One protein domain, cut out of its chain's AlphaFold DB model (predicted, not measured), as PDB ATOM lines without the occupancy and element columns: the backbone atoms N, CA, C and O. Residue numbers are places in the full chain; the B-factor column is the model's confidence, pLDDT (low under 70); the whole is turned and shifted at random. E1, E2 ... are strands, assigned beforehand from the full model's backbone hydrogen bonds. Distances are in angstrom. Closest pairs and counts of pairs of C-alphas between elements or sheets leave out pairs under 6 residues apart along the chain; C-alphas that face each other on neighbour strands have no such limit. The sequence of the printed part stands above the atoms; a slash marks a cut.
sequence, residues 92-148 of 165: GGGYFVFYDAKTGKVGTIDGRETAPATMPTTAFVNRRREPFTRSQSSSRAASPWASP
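Overview. This is residues 92 to 148 of the 165 residues of the protein "Gamma-glutamyltranspeptidase" of Arthrobacter sp. Hiyo4 (UniProt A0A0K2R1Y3). This domain has little regular structure: one long two-stranded hairpin, E1 and E2, makes one end of a rod, and a long loop, residues 112 to 148, runs out to the other end and folds back. The tip of the hairpin, residues 100 to 105, stands free. The printed part has 57 residues, with no named helix and two antiparallel strands, E1 then E2; the class is all strand, with only 14 residues in named elements. The whole is extended, with a radius of gyration of the C-alphas of 17.2 A and spans of 57 by 25 by 15 A.

Arrangement. E1, residues 94 to 100, and E2, residues 105 to 111, form a hairpin with a tight link, their directions at 161 degrees. C-alphas 97 and 108 face each other at 4.3 A. N 96 and O 109, 2.9 A apart, and N 109 and O 96, 2.8 A apart, are within hydrogen-bond range.

Along the chain. E1 is 19.2 A long and begins at C-alpha 94 (-0.872, -37.985, -2.570). E2 is 19.3 A long and ends at C-alpha 111 (3.826, -36.247, -3.086).

Size, cuts and confidence. The two C-alphas farthest apart, of Lys 102 and Arg 128, are 57.4 A apart. The printed part has no cut. Residues 133 to 148 of this model have pLDDT under 70.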
ATOM      1  N   GLY A  92       1.848 -45.251  -5.399       91.25
ATOM      2  CA  GLY A  92       1.130 -44.064  -5.852       91.25
ATOM      3  C   GLY A  92       1.755 -42.760  -5.360       91.25
ATOM      4  O   GLY A  92       2.974 -42.624  -5.214       91.25
ATOM      5  N   GLY A  93       0.878 -41.801  -5.088       92.81
ATOM      6  CA  GLY A  93       1.197 -40.485  -4.561       92.81
ATOM      7  C   GLY A  93      -0.002 -39.870  -3.849       92.81
ATOM      8  O   GLY A  93      -1.080 -40.458  -3.766       92.81
ATOM      9  N   GLY A  94       0.178 -38.668  -3.315       93.06
ATOM     10  CA  GLY A  94      -0.872 -37.985  -2.570       93.06
ATOM     11  C   GLY A  94      -0.429 -36.641  -2.020       93.06
ATOM     12  O   GLY A  94       0.651 -36.147  -2.335       93.06
ATOM     13  N   TYR A  95      -1.279 -36.066  -1.179       96.00
ATOM     14  CA  TYR A  95      -1.012 -34.808  -0.493       96.00
ATOM     15  C   TYR A  95      -1.153 -35.011   1.008       96.00
ATOM     16  O   TYR A  95      -2.133 -35.599   1.462       96.00
ATOM     17  N   PHE A  96      -0.207 -34.481   1.776       96.38
ATOM     18  CA  PHE A  96      -0.273 -34.485   3.232       96.38
ATOM     19  C   PHE A  96      -0.438 -33.057   3.737       96.38
ATOM     20  O   PHE A  96       0.518 -32.283   3.739       96.38
ATOM     21  N   VAL A  97      -1.658 -32.696   4.132       97.75
ATOM     22  CA  VAL A  97      -1.970 -31.372   4.683       97.75
ATOM     23  C   VAL A  97      -1.879 -31.440   6.199       97.75
ATOM     24  O   VAL A  97      -2.472 -32.321   6.818       97.75
ATOM     25  N   PHE A  98      -1.160 -30.501   6.801       97.12
ATOM     26  CA  PHE A  98      -0.963 -30.467   8.242       97.12
ATOM     27  C   PHE A  98      -1.030 -29.050   8.791       97.12
ATOM     28  O   PHE A  98      -0.736 -28.068   8.110       97.12
ATOM     29  N   TYR A  99      -1.394 -28.967  10.064       97.88
ATOM     30  CA  TYR A  99      -1.317 -27.752  10.852       97.88
ATOM     31  C   TYR A  99      -0.242 -27.928  11.920       97.88
ATOM     32  O   TYR A  99      -0.309 -28.850  12.732       97.88
ATOM     33  N   ASP A 100       0.750 -27.045  11.921       96.31
ATOM     34  CA  ASP A 100       1.754 -26.985  12.972       96.31
ATOM     35  C   ASP A 100       1.280 -26.033  14.071       96.31
ATOM     36  O   ASP A 100       1.354 -24.809  13.941       96.31
ATOM     37  N   ALA A 101       0.822 -26.610  15.180       94.69
ATOM     38  CA  ALA A 101       0.338 -25.858  16.331       94.69
ATOM     39  C   ALA A 101       1.417 -24.987  16.999       94.69
ATOM     40  O   ALA A 101       1.074 -24.001  17.646       94.69
ATOM     41  N   LYS A 102       2.712 -25.304  16.839       95.31
ATOM     42  CA  LYS A 102       3.802 -24.508  17.430       95.31
ATOM     43  C   LYS A 102       4.008 -23.203  16.675       95.31
ATOM     44  O   LYS A 102       4.296 -22.177  17.284       95.31
ATOM     45  N   THR A 103       3.881 -23.241  15.351       97.00
ATOM     46  CA  THR A 103       4.081 -22.063  14.493       97.00
ATOM     47  C   THR A 103       2.776 -21.399  14.060       97.00
ATOM     48  O   THR A 103       2.804 -20.283  13.542       97.00
ATOM     49  N   GLY A 104       1.639 -22.068  14.261       97.31
ATOM     50  CA  GLY A 104       0.319 -21.620  13.827       97.31
ATOM     51  C   GLY A 104       0.118 -21.676  12.312       97.31
ATOM     52  O   GLY A 104      -0.763 -20.993  11.791       97.31
ATOM     53  N   LYS A 105       0.941 -22.442  11.588       97.69
ATOM     54  CA  LYS A 105       0.949 -22.473  10.120       97.69
ATOM     55  C   LYS A 105       0.322 -23.749   9.581       97.69
ATOM     56  O   LYS A 105       0.493 -24.826  10.143       97.69
ATOM     57  N   VAL A 106      -0.354 -23.618   8.444       97.69
ATOM     58  CA  VAL A 106      -0.787 -24.752   7.623       97.69
ATOM     59  C   VAL A 106       0.262 -24.990   6.544       97.69
ATOM     60  O   VAL A 106       0.732 -24.042   5.913       97.69
ATOM     61  N   GLY A 107       0.626 -26.249   6.343       96.88
ATOM     62  CA  GLY A 107       1.525 -26.691   5.289       96.88
ATOM     63  C   GLY A 107       0.951 -27.885   4.541       96.88
ATOM     64  O   GLY A 107       0.069 -28.587   5.036       96.88
ATOM     65  N   THR A 108       1.486 -28.119   3.348       97.25
ATOM     66  CA  THR A 108       1.160 -29.289   2.536       97.25
ATOM     67  C   THR A 108       2.445 -29.894   2.002       97.25
ATOM     68  O   THR A 108       3.294 -29.176   1.477       97.25
ATOM     69  N   ILE A 109       2.577 -31.212   2.108       95.19
ATOM     70  CA  ILE A 109       3.581 -31.982   1.377       95.19
ATOM     71  C   ILE A 109       2.910 -32.492   0.105       95.19
ATOM     72  O   ILE A 109       1.916 -33.218   0.177       95.19
ATOM     73  N   ASP A 110       3.439 -32.085  -1.047       95.31
ATOM     74  CA  ASP A 110       3.026 -32.593  -2.353       95.31
ATOM     75  C   ASP A 110       3.884 -33.807  -2.718       95.31
ATOM     76  O   ASP A 110       5.083 -33.695  -2.984       95.31
ATOM     77  N   GLY A 111       3.257 -34.976  -2.671       92.94
ATOM     78  CA  GLY A 111       3.826 -36.247  -3.086       92.94
ATOM     79  C   GLY A 111       3.109 -36.807  -4.308       92.94
ATOM     80  O   GLY A 111       2.942 -38.025  -4.383       92.94
ATOM     81  N   ARG A 112       2.628 -35.965  -5.233       94.69
ATOM     82  CA  ARG A 112       2.031 -36.442  -6.486       94.69
ATOM     83  C   ARG A 112       3.053 -37.020  -7.442       94.69
ATOM     84  O   ARG A 112       4.192 -36.577  -7.554       94.69
ATOM     85  N   GLU A 113       2.589 -38.026  -8.159       92.12
ATOM     86  CA  GLU A 113       3.342 -38.725  -9.174       92.12
ATOM     87  C   GLU A 113       3.679 -37.797 -10.337       92.12
ATOM     88  O   GLU A 113       2.855 -37.004 -10.797       92.12
ATOM     89  N   THR A 114       4.894 -37.959 -10.852       92.19
ATOM     90  CA  THR A 114       5.398 -37.165 -11.969       92.19
ATOM     91  C   THR A 114       5.676 -38.086 -13.145       92.19
ATOM     92  O   THR A 114       6.228 -39.184 -12.998       92.19
ATOM     93  N   ALA A 115       5.280 -37.645 -14.341       92.00
ATOM     94  CA  ALA A 115       5.642 -38.334 -15.571       92.00
ATOM     95  C   ALA A 115       7.178 -38.421 -15.670       92.00
ATOM     96  O   ALA A 115       7.859 -37.417 -15.452       92.00
ATOM     97  N   PRO A 116       7.755 -39.592 -15.987       90.81
ATOM     98  CA  PRO A 116       9.199 -39.729 -16.069       90.81
ATOM     99  C   PRO A 116       9.737 -38.858 -17.206       90.81
ATOM    100  O   PRO A 116       9.071 -38.675 -18.226       90.81
ATOM    101  N   ALA A 117      10.980 -38.389 -17.072       93.50
ATOM    102  CA  ALA A 117      11.613 -37.501 -18.053       93.50
ATOM    103  C   ALA A 117      11.639 -38.077 -19.484       93.50
ATOM    104  O   ALA A 117      11.655 -37.337 -20.463       93.50
ATOM    105  N   THR A 118      11.614 -39.404 -19.619       93.31
ATOM    106  CA  THR A 118      11.610 -40.108 -20.908       93.31
ATOM    107  C   THR A 118      10.211 -40.320 -21.495       93.31
ATOM    108  O   THR A 118      10.083 -41.005 -22.510       93.31
ATOM    109  N   MET A 119       9.143 -39.815 -20.867       91.00
ATOM    110  CA  MET A 119       7.780 -39.977 -21.372       91.00
ATOM    111  C   MET A 119       7.553 -39.074 -22.596       91.00
ATOM    112  O   MET A 119       7.597 -37.852 -22.468       91.00
ATOM    113  N   PRO A 120       7.289 -39.635 -23.792       88.94
ATOM    114  CA  PRO A 120       7.039 -38.819 -24.972       88.94
ATOM    115  C   PRO A 120       5.650 -38.174 -24.900       88.94
ATOM    116  O   PRO A 120       4.697 -38.773 -24.401       88.94
ATOM    117  N   THR A 121       5.493 -36.996 -25.503       88.94
ATOM    118  CA  THR A 121       4.196 -36.294 -25.597       88.94
ATOM    119  C   THR A 121       3.138 -37.081 -26.379       88.94
ATOM    120  O   THR A 121       1.942 -36.847 -26.233       88.94
ATOM    121  N   THR A 122       3.566 -38.053 -27.186       88.19
ATOM    122  CA  THR A 122       2.706 -38.956 -27.958       88.19
ATOM    123  C   THR A 122       2.346 -40.248 -27.218       88.19
ATOM    124  O   THR A 122       1.753 -41.140 -27.821       88.19
ATOM    125  N   ALA A 123       2.665 -40.378 -25.922       86.88
ATOM    126  CA  ALA A 123       2.458 -41.613 -25.155       86.88
ATOM    127  C   ALA A 123       1.003 -42.126 -25.140       86.88
ATOM    128  O   ALA A 123       0.786 -43.319 -24.930       86.88
ATOM    129  N   PHE A 124       0.022 -41.254 -25.387       86.94
ATOM    130  CA  PHE A 124      -1.408 -41.574 -25.318       86.94
ATOM    131  C   PHE A 124      -2.133 -41.553 -26.671       86.94
ATOM    132  O   PHE A 124      -3.364 -41.589 -26.704       86.94
ATOM    133  N   VAL A 125      -1.398 -41.524 -27.786       88.75
ATOM    134  CA  VAL A 125      -1.985 -41.602 -29.132       88.75
ATOM    135  C   VAL A 125      -1.486 -42.825 -29.892       88.75
ATOM    136  O   VAL A 125      -0.336 -43.246 -29.765       88.75
ATOM    137  N   ASN A 126      -2.366 -43.412 -30.700       83.19
ATOM    138  CA  ASN A 126      -2.028 -44.533 -31.565       83.19
ATOM    139  C   ASN A 126      -1.163 -44.067 -32.760       83.19
ATOM    140  O   ASN A 126      -0.919 -42.876 -32.972       83.19
ATOM    141  N   ARG A 127      -0.722 -45.009 -33.606       83.31
ATOM    142  CA  ARG A 127       0.080 -44.705 -34.813       83.31
ATOM    143  C   ARG A 127      -0.615 -43.729 -35.781       83.31
ATOM    144  O   ARG A 127       0.066 -43.041 -36.533       83.31
ATOM    145  N   ARG A 128      -1.949 -43.663 -35.758       85.25
ATOM    146  CA  ARG A 128      -2.784 -42.764 -36.571       85.25
ATOM    147  C   ARG A 128      -3.030 -41.399 -35.913       85.25
ATOM    148  O   ARG A 128      -3.747 -40.591 -36.483       85.25
ATOM    149  N   ARG A 129      -2.397 -41.117 -34.763       82.19
ATOM    150  CA  ARG A 129      -2.579 -39.906 -33.936       82.19
ATOM    151  C   ARG A 129      -3.971 -39.761 -33.320       82.19
ATOM    152  O   ARG A 129      -4.364 -38.663 -32.943       82.19
ATOM    153  N   GLU A 130      -4.692 -40.862 -33.170       85.44
ATOM    154  CA  GLU A 130      -5.974 -40.874 -32.468       85.44
ATOM    155  C   GLU A 130      -5.750 -41.271 -31.000       85.44
ATOM    156  O   GLU A 130      -4.866 -42.095 -30.725       85.44
ATOM    157  N   PRO A 131      -6.528 -40.729 -30.046       82.12
ATOM    158  CA  PRO A 131      -6.477 -41.169 -28.656       82.12
ATOM    159  C   PRO A 131      -6.785 -42.664 -28.530       82.12
ATOM    160  O   PRO A 131      -7.644 -43.195 -29.239       82.12
ATOM    161  N   PHE A 132      -6.126 -43.357 -27.602       77.50
ATOM    162  CA  PHE A 132      -6.548 -44.714 -27.257       77.50
ATOM    163  C   PHE A 132      -7.968 -44.690 -26.671       77.50
ATOM    164  O   PHE A 132      -8.268 -43.909 -25.773       77.50
ATOM    165  N   THR A 133      -8.845 -45.570 -27.162       68.62
ATOM    166  CA  THR A 133     -10.260 -45.653 -26.744       68.62
ATOM    167  C   THR A 133     -10.452 -46.223 -25.337       68.62
ATOM    168  O   THR A 133     -11.537 -46.132 -24.769       68.62
ATOM    169  N   ARG A 134      -9.391 -46.783 -24.748       57.88
ATOM    170  CA  ARG A 134      -9.326 -47.209 -23.350       57.88
ATOM    171  C   ARG A 134      -8.226 -46.408 -22.667       57.88
ATOM    172  O   ARG A 134      -7.092 -46.414 -23.145       57.88
ATOM    173  N   SER A 135      -8.551 -45.765 -21.544       53.56
ATOM    174  CA  SER A 135      -7.531 -45.236 -20.637       53.56
ATOM    175  C   SER A 135      -6.673 -46.415 -20.184       53.56
ATOM    176  O   SER A 135      -7.127 -47.266 -19.419       53.56
ATOM    177  N   GLN A 136      -5.472 -46.542 -20.743       52.09
ATOM    178  CA  GLN A 136      -4.492 -47.462 -20.201       52.09
ATOM    179  C   GLN A 136      -3.883 -46.760 -18.997       52.09
ATOM    180  O   GLN A 136      -3.155 -45.781 -19.158       52.09
ATOM    181  N   SER A 137      -4.159 -47.265 -17.796       43.94
ATOM    182  CA  SER A 137      -3.338 -46.999 -16.619       43.94
ATOM    183  C   SER A 137      -1.963 -47.630 -16.847       43.94
ATOM    184  O   SER A 137      -1.608 -48.648 -16.263       43.94
ATOM    185  N   SER A 138      -1.175 -47.078 -17.776       47.41
ATOM    186  CA  SER A 138       0.225 -47.452 -17.878       47.41
ATOM    187  C   SER A 138       0.891 -46.878 -16.636       47.41
ATOM    188  O   SER A 138       0.976 -45.656 -16.504       47.41
ATOM    189  N   SER A 139       1.342 -47.748 -15.739       49.19
ATOM    190  CA  SER A 139       2.085 -47.475 -14.497       49.19
ATOM    191  C   SER A 139       3.471 -46.857 -14.745       49.19
ATOM    192  O   SER A 139       4.445 -47.148 -14.065       49.19
ATOM    193  N   ARG A 140       3.586 -46.016 -15.774       51.03
ATOM    194  CA  ARG A 140       4.825 -45.371 -16.199       51.03
ATOM    195  C   ARG A 140       5.136 -44.118 -15.393       51.03
ATOM    196  O   ARG A 140       6.242 -43.621 -15.532       51.03
ATOM    197  N   ALA A 141       4.201 -43.599 -14.595       50.28
ATOM    198  CA  ALA A 141       4.492 -42.522 -13.657       50.28
ATOM    199  C   ALA A 141       5.374 -43.068 -12.527       50.28
ATOM    200  O   ALA A 141       5.072 -44.114 -11.957       50.28
ATOM    201  N   ALA A 142       6.483 -42.388 -12.244       50.19
ATOM    202  CA  ALA A 142       7.375 -42.772 -11.160       50.19
ATOM    203  C   ALA A 142       6.867 -42.178  -9.841       50.19
ATOM    204  O   ALA A 142       6.442 -41.019  -9.802       50.19
ATOM    205  N   SER A 143       6.941 -42.957  -8.760       45.06
ATOM    206  CA  SER A 143       6.647 -42.461  -7.416       45.06
ATOM    207  C   SER A 143       7.673 -41.381  -7.043       45.06
ATOM    208  O   SER A 143       8.880 -41.616  -7.163       45.06
ATOM    209  N   PRO A 144       7.242 -40.205  -6.563       47.97
ATOM    210  CA  PRO A 144       8.150 -39.099  -6.255       47.97
ATOM    211  C   PRO A 144       9.094 -39.431  -5.091       47.97
ATOM    212  O   PRO A 144      10.196 -38.895  -5.026       47.97
ATOM    213  N   TRP A 145       8.712 -40.383  -4.232       42.72
ATOM    214  CA  TRP A 145       9.521 -40.912  -3.128       42.72
ATOM    215  C   TRP A 145      10.774 -41.684  -3.573       42.72
ATOM    216  O   TRP A 145      11.672 -41.903  -2.766       42.72
ATOM    217  N   ALA A 146      10.851 -42.092  -4.845       41.47
ATOM    218  CA  ALA A 146      12.000 -42.800  -5.413       41.47
ATOM    219  C   ALA A 146      12.996 -41.868  -6.137       41.47
ATOM    220  O   ALA A 146      14.070 -42.316  -6.545       41.47
ATOM    221  N   SER A 147      12.662 -40.583  -6.309       35.09
ATOM    222  CA  SER A 147      13.491 -39.620  -7.041       35.09
ATOM    223  C   SER A 147      14.497 -38.913  -6.114       35.09
ATOM    224  O   SER A 147      14.085 -38.338  -5.106       35.09
ATOM    225  N   PRO A 148      15.799 -38.838  -6.473       39.25
ATOM    226  CA  PRO A 148      16.828 -38.132  -5.689       39.25
ATOM    227  C   PRO A 148      16.583 -36.624  -5.500       39.25
ATOM    228  O   PRO A 148      17.264 -35.976  -4.707       39.25
TER     229      PRO A 148